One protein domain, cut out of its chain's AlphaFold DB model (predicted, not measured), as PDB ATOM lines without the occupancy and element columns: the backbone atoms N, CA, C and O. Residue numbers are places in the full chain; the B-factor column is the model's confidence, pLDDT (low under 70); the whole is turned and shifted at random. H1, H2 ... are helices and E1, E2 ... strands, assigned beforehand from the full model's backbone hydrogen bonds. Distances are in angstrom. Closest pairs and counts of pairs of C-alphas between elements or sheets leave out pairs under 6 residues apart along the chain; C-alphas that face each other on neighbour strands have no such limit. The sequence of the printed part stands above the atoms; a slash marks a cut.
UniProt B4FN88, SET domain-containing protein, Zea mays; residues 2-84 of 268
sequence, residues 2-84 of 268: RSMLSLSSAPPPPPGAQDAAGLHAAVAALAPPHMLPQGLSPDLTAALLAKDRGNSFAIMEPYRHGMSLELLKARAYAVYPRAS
ATOM      1  N   ARG A   2     -15.668  19.420 -49.795       47.59
ATOM      2  CA  ARG A   2     -15.742  17.976 -50.091       47.59
ATOM      3  C   ARG A   2     -15.120  17.226 -48.913       47.59
ATOM      4  O   ARG A   2     -13.899  17.215 -48.802       47.59
ATOM      5  N   SER A   3     -15.955  16.656 -48.053       48.94
ATOM      6  CA  SER A   3     -15.534  15.773 -46.960       48.94
ATOM      7  C   SER A   3     -15.698  14.329 -47.437       48.94
ATOM      8  O   SER A   3     -16.743  14.000 -48.002       48.94
ATOM      9  N   MET A   4     -14.689  13.475 -47.256       61.75
ATOM     10  CA  MET A   4     -14.854  12.026 -47.447       61.75
ATOM     11  C   MET A   4     -15.188  11.394 -46.104       61.75
ATOM     12  O   MET A   4     -14.566  11.763 -45.115       61.75
ATOM     13  N   LEU A   5     -16.162  10.482 -46.073       55.19
ATOM     14  CA  LEU A   5     -16.684   9.855 -44.858       55.19
ATOM     15  C   LEU A   5     -16.453   8.342 -44.909       55.19
ATOM     16  O   LEU A   5     -16.932   7.679 -45.829       55.19
ATOM     17  N   SER A   6     -15.772   7.799 -43.903       63.00
ATOM     18  CA  SER A   6     -15.685   6.360 -43.641       63.00
ATOM     19  C   SER A   6     -16.653   6.000 -42.518       63.00
ATOM     20  O   SER A   6     -16.534   6.538 -41.425       63.00
ATOM     21  N   LEU A   7     -17.611   5.102 -42.768       55.09
ATOM     22  CA  LEU A   7     -18.648   4.693 -41.801       55.09
ATOM     23  C   LEU A   7     -18.220   3.511 -40.905       55.09
ATOM     24  O   LEU A   7     -19.065   2.782 -40.385       55.09
ATOM     25  N   SER A   8     -16.913   3.280 -40.757       49.03
ATOM     26  CA  SER A   8     -16.392   2.296 -39.807       49.03
ATOM     27  C   SER A   8     -16.339   2.897 -38.404       49.03
ATOM     28  O   SER A   8     -15.693   3.920 -38.198       49.03
ATOM     29  N   SER A   9     -16.965   2.225 -37.436       43.44
ATOM     30  CA  SER A   9     -16.819   2.514 -36.003       43.44
ATOM     31  C   SER A   9     -15.648   1.772 -35.346       43.44
ATOM     32  O   SER A   9     -15.409   1.930 -34.149       43.44
ATOM     33  N   ALA A  10     -14.920   0.944 -36.103       50.16
ATOM     34  CA  ALA A  10     -13.666   0.363 -35.642       50.16
ATOM     35  C   ALA A  10     -12.545   1.420 -35.708       50.16
ATOM     36  O   ALA A  10     -12.485   2.148 -36.706       50.16
ATOM     37  N   PRO A  11     -11.650   1.488 -34.702       53.94
ATOM     38  CA  PRO A  11     -10.474   2.346 -34.768       53.94
ATOM     39  C   PRO A  11      -9.586   1.953 -35.961       53.94
ATOM     40  O   PRO A  11      -9.574   0.779 -36.350       53.94
ATOM     41  N   PRO A  12      -8.827   2.901 -36.544       57.16
ATOM     42  CA  PRO A  12      -7.868   2.574 -37.591       57.16
ATOM     43  C   PRO A  12      -6.843   1.553 -37.061       57.16
ATOM     44  O   PRO A  12      -6.373   1.693 -35.929       57.16
ATOM     45  N   PRO A  13      -6.497   0.513 -37.843       58.56
ATOM     46  CA  PRO A  13      -5.551  -0.509 -37.407       58.56
ATOM     47  C   PRO A  13      -4.124   0.058 -37.248       58.56
ATOM     48  O   PRO A  13      -3.790   1.062 -37.888       58.56
ATOM     49  N   PRO A  14      -3.278  -0.585 -36.417       56.59
ATOM     50  CA  PRO A  14      -1.929  -0.115 -36.093       56.59
ATOM     51  C   PRO A  14      -0.984  -0.057 -37.313       56.59
ATOM     52  O   PRO A  14      -1.276  -0.650 -38.361       56.59
ATOM     53  N   PRO A  15       0.168   0.638 -37.199       48.91
ATOM     54  CA  PRO A  15       1.155   0.703 -38.273       48.91
ATOM     55  C   PRO A  15       1.582  -0.707 -38.703       48.91
ATOM     56  O   PRO A  15       1.854  -1.567 -37.874       48.91
ATOM     57  N   GLY A  16       1.599  -0.957 -40.015       57.19
ATOM     58  CA  GLY A  16       1.917  -2.271 -40.590       57.19
ATOM     59  C   GLY A  16       0.752  -3.271 -40.658       57.19
ATOM     60  O   GLY A  16       0.849  -4.233 -41.412       57.19
ATOM     61  N   ALA A  17      -0.374  -3.039 -39.970       62.06
ATOM     62  CA  ALA A  17      -1.557  -3.912 -40.033       62.06
ATOM     63  C   ALA A  17      -2.571  -3.528 -41.135       62.06
ATOM     64  O   ALA A  17      -3.602  -4.181 -41.296       62.06
ATOM     65  N   GLN A  18      -2.301  -2.467 -41.902       70.25
ATOM     66  CA  GLN A  18      -3.120  -2.060 -43.046       70.25
ATOM     67  C   GLN A  18      -2.750  -2.866 -44.298       70.25
ATOM     68  O   GLN A  18      -1.757  -2.569 -44.964       70.25
ATOM     69  N   ASP A  19      -3.584  -3.842 -44.668       82.88
ATOM     70  CA  ASP A  19      -3.452  -4.569 -45.936       82.88
ATOM     71  C   ASP A  19      -3.883  -3.696 -47.132       82.88
ATOM     72  O   ASP A  19      -4.986  -3.803 -47.677       82.88
ATOM     73  N   ALA A  20      -2.991  -2.792 -47.539       86.06
ATOM     74  CA  ALA A  20      -3.195  -1.918 -48.689       86.06
ATOM     75  C   ALA A  20      -3.356  -2.701 -50.005       86.06
ATOM     76  O   ALA A  20      -4.085  -2.257 -50.892       86.06
ATOM     77  N   ALA A  21      -2.715  -3.868 -50.130       86.38
ATOM     78  CA  ALA A  21      -2.789  -4.712 -51.319       86.38
ATOM     79  C   ALA A  21      -4.148  -5.424 -51.420       86.38
ATOM     80  O   ALA A  21      -4.786  -5.383 -52.475       86.38
ATOM     81  N   GLY A  22      -4.634  -6.008 -50.323       88.44
ATOM     82  CA  GLY A  22      -5.967  -6.596 -50.224       88.44
ATOM     83  C   GLY A  22      -7.077  -5.561 -50.379       88.44
ATOM     84  O   GLY A  22      -8.028  -5.804 -51.126       88.44
ATOM     85  N   LEU A  23      -6.940  -4.370 -49.780       88.25
ATOM     86  CA  LEU A  23      -7.894  -3.276 -49.995       88.25
ATOM     87  C   LEU A  23      -7.909  -2.825 -51.462       88.25
ATOM     88  O   LEU A  23      -8.984  -2.656 -52.037       88.25
ATOM     89  N   HIS A  24      -6.738  -2.667 -52.085       89.56
ATOM     90  CA  HIS A  24      -6.632  -2.334 -53.504       89.56
ATOM     91  C   HIS A  24      -7.328  -3.388 -54.379       89.56
ATOM     92  O   HIS A  24      -8.151  -3.038 -55.226       89.56
ATOM     93  N   ALA A  25      -7.056  -4.675 -54.141       89.19
ATOM     94  CA  ALA A  25      -7.679  -5.780 -54.862       89.19
ATOM     95  C   ALA A  25      -9.207  -5.813 -54.673       89.19
ATOM     96  O   ALA A  25      -9.939  -6.002 -55.645       89.19
ATOM     97  N   ALA A  26      -9.702  -5.566 -53.456       89.19
ATOM     98  CA  ALA A  26     -11.132  -5.492 -53.168       89.19
ATOM     99  C   ALA A  26     -11.812  -4.320 -53.898       89.19
ATOM    100  O   ALA A  26     -12.840  -4.513 -54.545       89.19
ATOM    101  N   VAL A  27     -11.222  -3.119 -53.867       87.94
ATOM    102  CA  VAL A  27     -11.740  -1.942 -54.591       87.94
ATOM    103  C   VAL A  27     -11.745  -2.183 -56.104       87.94
ATOM    104  O   VAL A  27     -12.746  -1.899 -56.764       87.94
ATOM    105  N   ALA A  28     -10.672  -2.759 -56.651       87.25
ATOM    106  CA  ALA A  28     -10.566  -3.089 -58.072       87.25
ATOM    107  C   ALA A  28     -11.551  -4.187 -58.520       87.25
ATOM    108  O   ALA A  28     -11.970  -4.194 -59.676       87.25
ATOM    109  N   ALA A  29     -11.946  -5.098 -57.623       89.12
ATOM    110  CA  ALA A  29     -12.947  -6.128 -57.898       89.12
ATOM    111  C   ALA A  29     -14.397  -5.613 -57.811       89.12
ATOM    112  O   ALA A  29     -15.275  -6.134 -58.500       89.12
ATOM    113  N   LEU A  30     -14.663  -4.604 -56.973       89.38
ATOM    114  CA  LEU A  30     -16.011  -4.068 -56.731       89.38
ATOM    115  C   LEU A  30     -16.488  -3.059 -57.785       89.38
ATOM    116  O   LEU A  30     -17.696  -2.868 -57.929       89.38
ATOM    117  N   ALA A  31     -15.578  -2.413 -58.517       84.06
ATOM    118  CA  ALA A  31     -15.915  -1.409 -59.525       84.06
ATOM    119  C   ALA A  31     -15.316  -1.761 -60.901       84.06
ATOM    120  O   ALA A  31     -14.129  -2.069 -60.994       84.06
ATOM    121  N   PRO A  32     -16.096  -1.690 -61.999       83.38
ATOM    122  CA  PRO A  32     -15.575  -1.972 -63.332       83.38
ATOM    123  C   PRO A  32     -14.495  -0.944 -63.728       83.38
ATOM    124  O   PRO A  32     -14.593   0.216 -63.322       83.38
ATOM    125  N   PRO A  33     -13.505  -1.293 -64.577       78.81
ATOM    126  CA  PRO A  33     -12.295  -0.477 -64.768       78.81
ATOM    127  C   PRO A  33     -12.513   0.981 -65.202       78.81
ATOM    128  O   PRO A  33     -11.675   1.831 -64.929       78.81
ATOM    129  N   HIS A  34     -13.636   1.289 -65.857       84.00
ATOM    130  CA  HIS A  34     -13.989   2.647 -66.283       84.00
ATOM    131  C   HIS A  34     -14.538   3.541 -65.152       84.00
ATOM    132  O   HIS A  34     -14.672   4.747 -65.348       84.00
ATOM    133  N   MET A  35     -14.885   2.964 -63.997       85.94
ATOM    134  CA  MET A  35     -15.290   3.684 -62.782       85.94
ATOM    135  C   MET A  35     -14.130   3.892 -61.799       85.94
ATOM    136  O   MET A  35     -14.265   4.678 -60.863       85.94
ATOM    137  N   LEU A  36     -13.003   3.199 -61.990       84.75
ATOM    138  CA  LEU A  36     -11.823   3.366 -61.148       84.75
ATOM    139  C   LEU A  36     -11.091   4.677 -61.501       84.75
ATOM    140  O   LEU A  36     -11.011   5.036 -62.680       84.75
ATOM    141  N   PRO A  37     -10.519   5.392 -60.513       84.19
ATOM    142  CA  PRO A  37      -9.653   6.533 -60.782       84.19
ATOM    143  C   PRO A  37      -8.472   6.142 -61.680       84.19
ATOM    144  O   PRO A  37      -7.832   5.110 -61.472       84.19
ATOM    145  N   GLN A  38      -8.145   6.991 -62.658       86.25
ATOM    146  CA  GLN A  38      -6.929   6.810 -63.453       86.25
ATOM    147  C   GLN A  38      -5.699   6.833 -62.536       86.25
ATOM    148  O   GLN A  38      -5.569   7.718 -61.691       86.25
ATOM    149  N   GLY A  39      -4.803   5.859 -62.707       87.31
ATOM    150  CA  GLY A  39      -3.614   5.715 -61.864       87.31
ATOM    151  C   GLY A  39      -3.849   5.024 -60.516       87.31
ATOM    152  O   GLY A  39      -2.935   5.021 -59.697       87.31
ATOM    153  N   LEU A  40      -5.023   4.422 -60.269       89.75
ATOM    154  CA  LEU A  40      -5.215   3.559 -59.102       89.75
ATOM    155  C   LEU A  40      -4.221   2.383 -59.137       89.75
ATOM    156  O   LEU A  40      -4.260   1.549 -60.038       89.75
ATOM    157  N   SER A  41      -3.353   2.318 -58.130       91.06
ATOM    158  CA  SER A  41      -2.318   1.296 -57.937       91.06
ATOM    159  C   SER A  41      -2.239   0.898 -56.454       91.06
ATOM    160  O   SER A  41      -2.737   1.653 -55.612       91.06
ATOM    161  N   PRO A  42      -1.623  -0.248 -56.101       89.81
ATOM    162  CA  PRO A  42      -1.398  -0.619 -54.702       89.81
ATOM    163  C   PRO A  42      -0.621   0.461 -53.937       89.81
ATOM    164  O   PRO A  42      -1.001   0.811 -52.823       89.81
ATOM    165  N   ASP A  43       0.389   1.064 -54.573       90.94
ATOM    166  CA  ASP A  43       1.194   2.148 -53.993       90.94
ATOM    167  C   ASP A  43       0.353   3.400 -53.709       90.94
ATOM    168  O   ASP A  43       0.486   4.015 -52.651       90.94
ATOM    169  N   LEU A  44      -0.563   3.767 -54.618       90.81
ATOM    170  CA  LEU A  44      -1.490   4.874 -54.383       90.81
ATOM    171  C   LEU A  44      -2.469   4.543 -53.250       90.81
ATOM    172  O   LEU A  44      -2.749   5.409 -52.425       90.81
ATOM    173  N   THR A  45      -2.965   3.304 -53.173       90.69
ATOM    174  CA  THR A  45      -3.816   2.853 -52.063       90.69
ATOM    175  C   THR A  45      -3.071   2.937 -50.726       90.69
ATOM    176  O   THR A  45      -3.612   3.508 -49.780       90.69
ATOM    177  N   ALA A  46      -1.822   2.474 -50.652       88.44
ATOM    178  CA  ALA A  46      -0.983   2.580 -49.456       88.44
ATOM    179  C   ALA A  46      -0.713   4.045 -49.063       88.44
ATOM    180  O   ALA A  46      -0.890   4.423 -47.905       88.44
ATOM    181  N   ALA A  47      -0.367   4.902 -50.028       89.31
ATOM    182  CA  ALA A  47      -0.125   6.325 -49.790       89.31
ATOM    183  C   ALA A  47      -1.388   7.086 -49.340       89.31
ATOM    184  O   ALA A  47      -1.290   8.043 -48.570       89.31
ATOM    185  N   LEU A  48      -2.575   6.684 -49.808       89.31
ATOM    186  CA  LEU A  48      -3.850   7.245 -49.355       89.31
ATOM    187  C   LEU A  48      -4.202   6.786 -47.936       89.31
ATOM    188  O   LEU A  48      -4.620   7.620 -47.141       89.31
ATOM    189  N   LEU A  49      -3.981   5.512 -47.596       87.81
ATOM    190  CA  LEU A  49      -4.191   4.981 -46.244       87.81
ATOM    191  C   LEU A  49      -3.262   5.629 -45.204       87.81
ATOM    192  O   LEU A  49      -3.717   6.026 -44.131       87.81
ATOM    193  N   ALA A  50      -1.983   5.816 -45.545       85.75
ATOM    194  CA  ALA A  50      -1.029   6.521 -44.690       85.75
ATOM    195  C   ALA A  50      -1.457   7.979 -44.431       85.75
ATOM    196  O   ALA A  50      -1.372   8.465 -43.303       85.75
ATOM    197  N   LYS A  51      -1.977   8.667 -45.458       88.62
ATOM    198  CA  LYS A  51      -2.543  10.017 -45.308       88.62
ATOM    199  C   LYS A  51      -3.807  10.013 -44.455       88.62
ATOM    200  O   LYS A  51      -3.909  10.845 -43.562       88.62
ATOM    201  N   ASP A  52      -4.737   9.095 -44.697       88.56
ATOM    202  CA  ASP A  52      -5.986   8.977 -43.936       88.56
ATOM    203  C   ASP A  52      -5.722   8.798 -42.432       88.56
ATOM    204  O   ASP A  52      -6.267   9.549 -41.624       88.56
ATOM    205  N   ARG A  53      -4.785   7.914 -42.054       84.69
ATOM    206  CA  ARG A  53      -4.399   7.691 -40.648       84.69
ATOM    207  C   ARG A  53      -3.924   8.966 -39.942       84.69
ATOM    208  O   ARG A  53      -4.349   9.213 -38.821       84.69
ATOM    209  N   GLY A  54      -3.078   9.774 -40.584       88.38
ATOM    210  CA  GLY A  54      -2.519  10.991 -39.977       88.38
ATOM    211  C   GLY A  54      -3.378  12.258 -40.110       88.38
ATOM    212  O   GLY A  54      -3.038  13.270 -39.509       88.38
ATOM    213  N   ASN A  55      -4.446  12.245 -40.921       92.44
ATOM    214  CA  ASN A  55      -5.187  13.462 -41.310       92.44
ATOM    215  C   ASN A  55      -6.713  13.365 -41.123       92.44
ATOM    216  O   ASN A  55      -7.419  14.339 -41.422       92.44
ATOM    217  N   SER A  56      -7.234  12.211 -40.701       91.88
ATOM    218  CA  SER A  56      -8.661  12.006 -40.446       91.88
ATOM    219  C   SER A  56      -9.071  12.467 -39.045       91.88
ATOM    220  O   SER A  56      -8.324  12.374 -38.076       91.88
ATOM    221  N   PHE A  57     -10.298  12.968 -38.954       91.94
ATOM    222  CA  PHE A  57     -10.953  13.387 -37.724       91.94
ATOM    223  C   PHE A  57     -12.087  12.405 -37.429       91.94
ATOM    224  O   PHE A  57     -12.878  12.087 -38.322       91.94
ATOM    225  N   ALA A  58     -12.180  11.927 -36.190       89.19
ATOM    226  CA  ALA A  58     -13.322  11.133 -35.756       89.19
ATOM    227  C   ALA A  58     -14.570  12.024 -35.665       89.19
ATOM    228  O   ALA A  58     -14.525  13.106 -35.089       89.19
ATOM    229  N   ILE A  59     -15.690  11.554 -36.212       88.50
ATOM    230  CA  ILE A  59     -17.020  12.104 -35.939       88.50
ATOM    231  C   ILE A  59     -17.596  11.251 -34.818       88.50
ATOM    232  O   ILE A  59     -17.930  10.076 -35.024       88.50
ATOM    233  N   MET A  60     -17.655  11.824 -33.623       85.25
ATOM    234  CA  MET A  60     -18.070  11.108 -32.423       85.25
ATOM    235  C   MET A  60     -19.592  10.957 -32.380       85.25
ATOM    236  O   MET A  60     -20.344  11.628 -33.091       85.25
ATOM    237  N   GLU A  61     -20.091  10.044 -31.556       85.06
ATOM    238  CA  GLU A  61     -21.499  10.107 -31.184       85.06
ATOM    239  C   GLU A  61     -21.772  11.302 -30.255       85.06
ATOM    240  O   GLU A  61     -20.963  11.567 -29.364       85.06
ATOM    241  N   PRO A  62     -22.909  12.015 -30.411       82.19
ATOM    242  CA  PRO A  62     -23.264  13.094 -29.504       82.19
ATOM    243  C   PRO A  62     -23.303  12.596 -28.063       82.19
ATOM    244  O   PRO A  62     -23.986  11.609 -27.758       82.19
ATOM    245  N   TYR A  63     -22.624  13.320 -27.176       83.31
ATOM    246  CA  TYR A  63     -22.698  13.073 -25.745       83.31
ATOM    247  C   TYR A  63     -24.152  13.094 -25.253       83.31
ATOM    248  O   TYR A  63     -24.968  13.925 -25.659       83.31
ATOM    249  N   ARG A  64     -24.480  12.164 -24.353       79.88
ATOM    250  CA  ARG A  64     -25.780  12.097 -23.678       79.88
ATOM    251  C   ARG A  64     -25.540  12.051 -22.184       79.88
ATOM    252  O   ARG A  64     -24.728  11.259 -21.710       79.88
ATOM    253  N   HIS A  65     -26.276  12.881 -21.453       72.81
ATOM    254  CA  HIS A  65     -26.191  12.940 -20.001       72.81
ATOM    255  C   HIS A  65     -26.410  11.547 -19.384       72.81
ATOM    256  O   HIS A  65     -27.375  10.861 -19.725       72.81
ATOM    257  N   GLY A  66     -25.497  11.130 -18.506       70.44
ATOM    258  CA  GLY A  66     -25.498   9.799 -17.891       70.44
ATOM    259  C   GLY A  66     -24.753   8.700 -18.664       70.44
ATOM    260  O   GLY A  66     -24.659   7.589 -18.150       70.44
ATOM    261  N   MET A  67     -24.189   8.967 -19.851       76.19
ATOM    262  CA  MET A  67     -23.169   8.080 -20.437       76.19
ATOM    263  C   MET A  67     -21.779   8.417 -19.882       76.19
ATOM    264  O   MET A  67     -21.437   9.595 -19.753       76.19
ATOM    265  N   SER A  68     -20.964   7.391 -19.607       77.44
ATOM    266  CA  SER A  68     -19.518   7.578 -19.419       77.44
ATOM    267  C   SER A  68     -18.888   8.026 -20.739       77.44
ATOM    268  O   SER A  68     -19.223   7.497 -21.800       77.44
ATOM    269  N   LEU A  69     -17.961   8.980 -20.673       73.75
ATOM    270  CA  LEU A  69     -17.218   9.458 -21.841       73.75
ATOM    271  C   LEU A  69     -16.232   8.417 -22.390       73.75
ATOM    272  O   LEU A  69     -15.891   8.473 -23.565       73.75
ATOM    273  N   GLU A  70     -15.863   7.409 -21.600       71.56
ATOM    274  CA  GLU A  70     -15.083   6.250 -22.061       71.56
ATOM    275  C   GLU A  70     -15.873   5.350 -23.027       71.56
ATOM    276  O   GLU A  70     -15.295   4.559 -23.769       71.56
ATOM    277  N   LEU A  71     -17.208   5.458 -23.025       76.44
ATOM    278  CA  LEU A  71     -18.083   4.700 -23.919       76.44
ATOM    279  C   LEU A  71     -18.354   5.420 -25.244       76.44
ATOM    280  O   LEU A  71     -18.980   4.812 -26.112       76.44
ATOM    281  N   LEU A  72     -17.904   6.673 -25.402       77.94
ATOM    282  CA  LEU A  72     -18.147   7.485 -26.592       77.94
ATOM    283  C   LEU A  72     -17.376   6.921 -27.791       77.94
ATOM    284  O   LEU A  72     -16.145   6.886 -27.799       77.94
ATOM    285  N   LYS A  73     -18.096   6.489 -28.826       80.75
ATOM    286  CA  LYS A  73     -17.502   5.878 -30.023       80.75
ATOM    287  C   LYS A  73     -17.469   6.833 -31.204       80.75
ATOM    288  O   LYS A  73     -18.414   7.586 -31.447       80.75
ATOM    289  N   ALA A  74     -16.407   6.719 -31.999       85.25
ATOM    290  CA  ALA A  74     -16.401   7.234 -33.358       85.25
ATOM    291  C   ALA A  74     -17.496   6.517 -34.166       85.25
ATOM    292  O   ALA A  74     -17.550   5.285 -34.222       85.25
ATOM    293  N   ARG A  75     -18.395   7.287 -34.779       85.44
ATOM    294  CA  ARG A  75     -19.415   6.778 -35.712       85.44
ATOM    295  C   ARG A  75     -18.896   6.719 -37.139       85.44
ATOM    296  O   ARG A  75     -19.345   5.892 -37.928       85.44
ATOM    297  N   ALA A  76     -18.006   7.647 -37.463       86.25
ATOM    298  CA  ALA A  76     -17.372   7.776 -38.755       86.25
ATOM    299  C   ALA A  76     -16.016   8.474 -38.600       86.25
ATOM    300  O   ALA A  76     -15.745   9.101 -37.576       86.25
ATOM    301  N   TYR A  77     -15.209   8.428 -39.652       88.19
ATOM    302  CA  TYR A  77     -14.009   9.247 -39.806       88.19
ATOM    303  C   TYR A  77     -14.154  10.135 -41.036       88.19
ATOM    304  O   TYR A  77     -14.757   9.721 -42.031       88.19
ATOM    305  N   ALA A  78     -13.609  11.348 -40.975       90.62
ATOM    306  CA  ALA A  78     -13.648  12.290 -42.080       90.62
ATOM    307  C   ALA A  78     -12.325  13.030 -42.283       90.62
ATOM    308  O   ALA A  78     -11.715  13.519 -41.336       90.62
ATOM    309  N   VAL A  79     -11.903  13.163 -43.541       91.19
ATOM    310  CA  VAL A  79     -10.748  13.992 -43.910       91.19
ATOM    311  C   VAL A  79     -11.235  15.385 -44.303       91.19
ATOM    312  O   VAL A  79     -12.025  15.538 -45.241       91.19
ATOM    313  N   TYR A  80     -10.724  16.403 -43.609       93.56
ATOM    314  CA  TYR A  80     -11.033  17.815 -43.835       93.56
ATOM    315  C   TYR A  80      -9.755  18.557 -44.255       93.56
ATOM    316  O   TYR A  80      -9.061  19.083 -43.388       93.56
ATOM    317  N   PRO A  81      -9.441  18.698 -45.560       92.56
ATOM    318  CA  PRO A  81      -8.124  19.168 -46.018       92.56
ATOM    319  C   PRO A  81      -7.659  20.545 -45.515       92.56
ATOM    320  O   PRO A  81      -6.489  20.873 -45.662       92.56
ATOM    321  N   ARG A  82      -8.560  21.372 -44.965       94.12
ATOM    322  CA  ARG A  82      -8.209  22.638 -44.299       94.12
ATOM    323  C   ARG A  82      -7.939  22.488 -42.801       94.12
ATOM    324  O   ARG A  82      -7.172  23.277 -42.275       94.12
ATOM    325  N   ALA A  83      -8.590  21.537 -42.127       94.69
ATOM    326  CA  ALA A  83      -8.381  21.280 -40.704       94.69
ATOM    327  C   ALA A  83      -7.180  20.351 -40.467       94.69
ATOM    328  O   ALA A  83      -6.463  20.536 -39.494       94.69
ATOM    329  N   SER A  84      -6.880  19.446 -41.406       95.12
ATOM    330  CA  SER A  84      -5.661  18.620 -41.406       95.12
ATOM    331  C   SER A  84      -4.350  19.419 -41.591       95.12
ATOM    332  O   SER A  84      -3.297  18.821 -41.766       95.12
TER     333      SER A  84
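This is residues 2 to 84 of the 268 residues of the protein "SET domain-containing protein" of Zea mays (UniProt B4FN88). A small three-stranded sheet, E1, E3 and E2, has two helices, H1 and H2, that meet near their first residues as a corner toward one end of the long axis, and the long loop of the hairpin E2 and E3 toward the other; residues 65 to 70 of that loop stick out. H2 runs straight into E2, and residues 29 to 35 stick out at the helix end. The printed part has 83 residues, with two named helices and three named strands in the order E1, H1, H2, E2, E3; the sheet order is E1, E3, E2, antiparallel. The class is mixed, helices and strands, with under half of the residues in named elements. The whole is loose, with a radius of gyration of the C-alphas of 15.4 A, and elongated, spanning 49 by 28 by 23 A.

E1, residues 4 to 6, begins at C-alpha 4 (-14.854, 12.026, -47.447). H1, residues 20 to 30, is 15.3 A long, and H2, residues 42 to 55, 19.8 A. E2, residues 56 to 60, is 12.4 A long. E3, residues 74 to 79, 13.7 A long, ends at C-alpha 79 (-10.748, 13.992, -43.910).

Inner strand E3 is antiparallel to E1, with N 6 and O 77 at 2.9 A, and to E2, with N 57 and O 78 at 2.8 A. E1, H1, H2 and E2 form a split strand-helix-strand unit, two strands running the same way with E3 between them; its crossover is right-handed. H2 only grazes the sheet, with residues 51 to 55. H1 and H2 touch, closest at the C-alphas of Ala 20 and Ala 46, 5.1 A, and are only just about perpendicular at 70.4 degrees. H1 is not on the sheet. In both helices every O i to N i+4 pair is within hydrogen-bond range.

The C-alphas of His 34 and Gly 66, the two farthest apart, are 50.3 A apart. The printed part has no cut. The links E1 to H1, H1 to H2 and E2 to E3 are long. Residues 2 to 17 have pLDDT under 70.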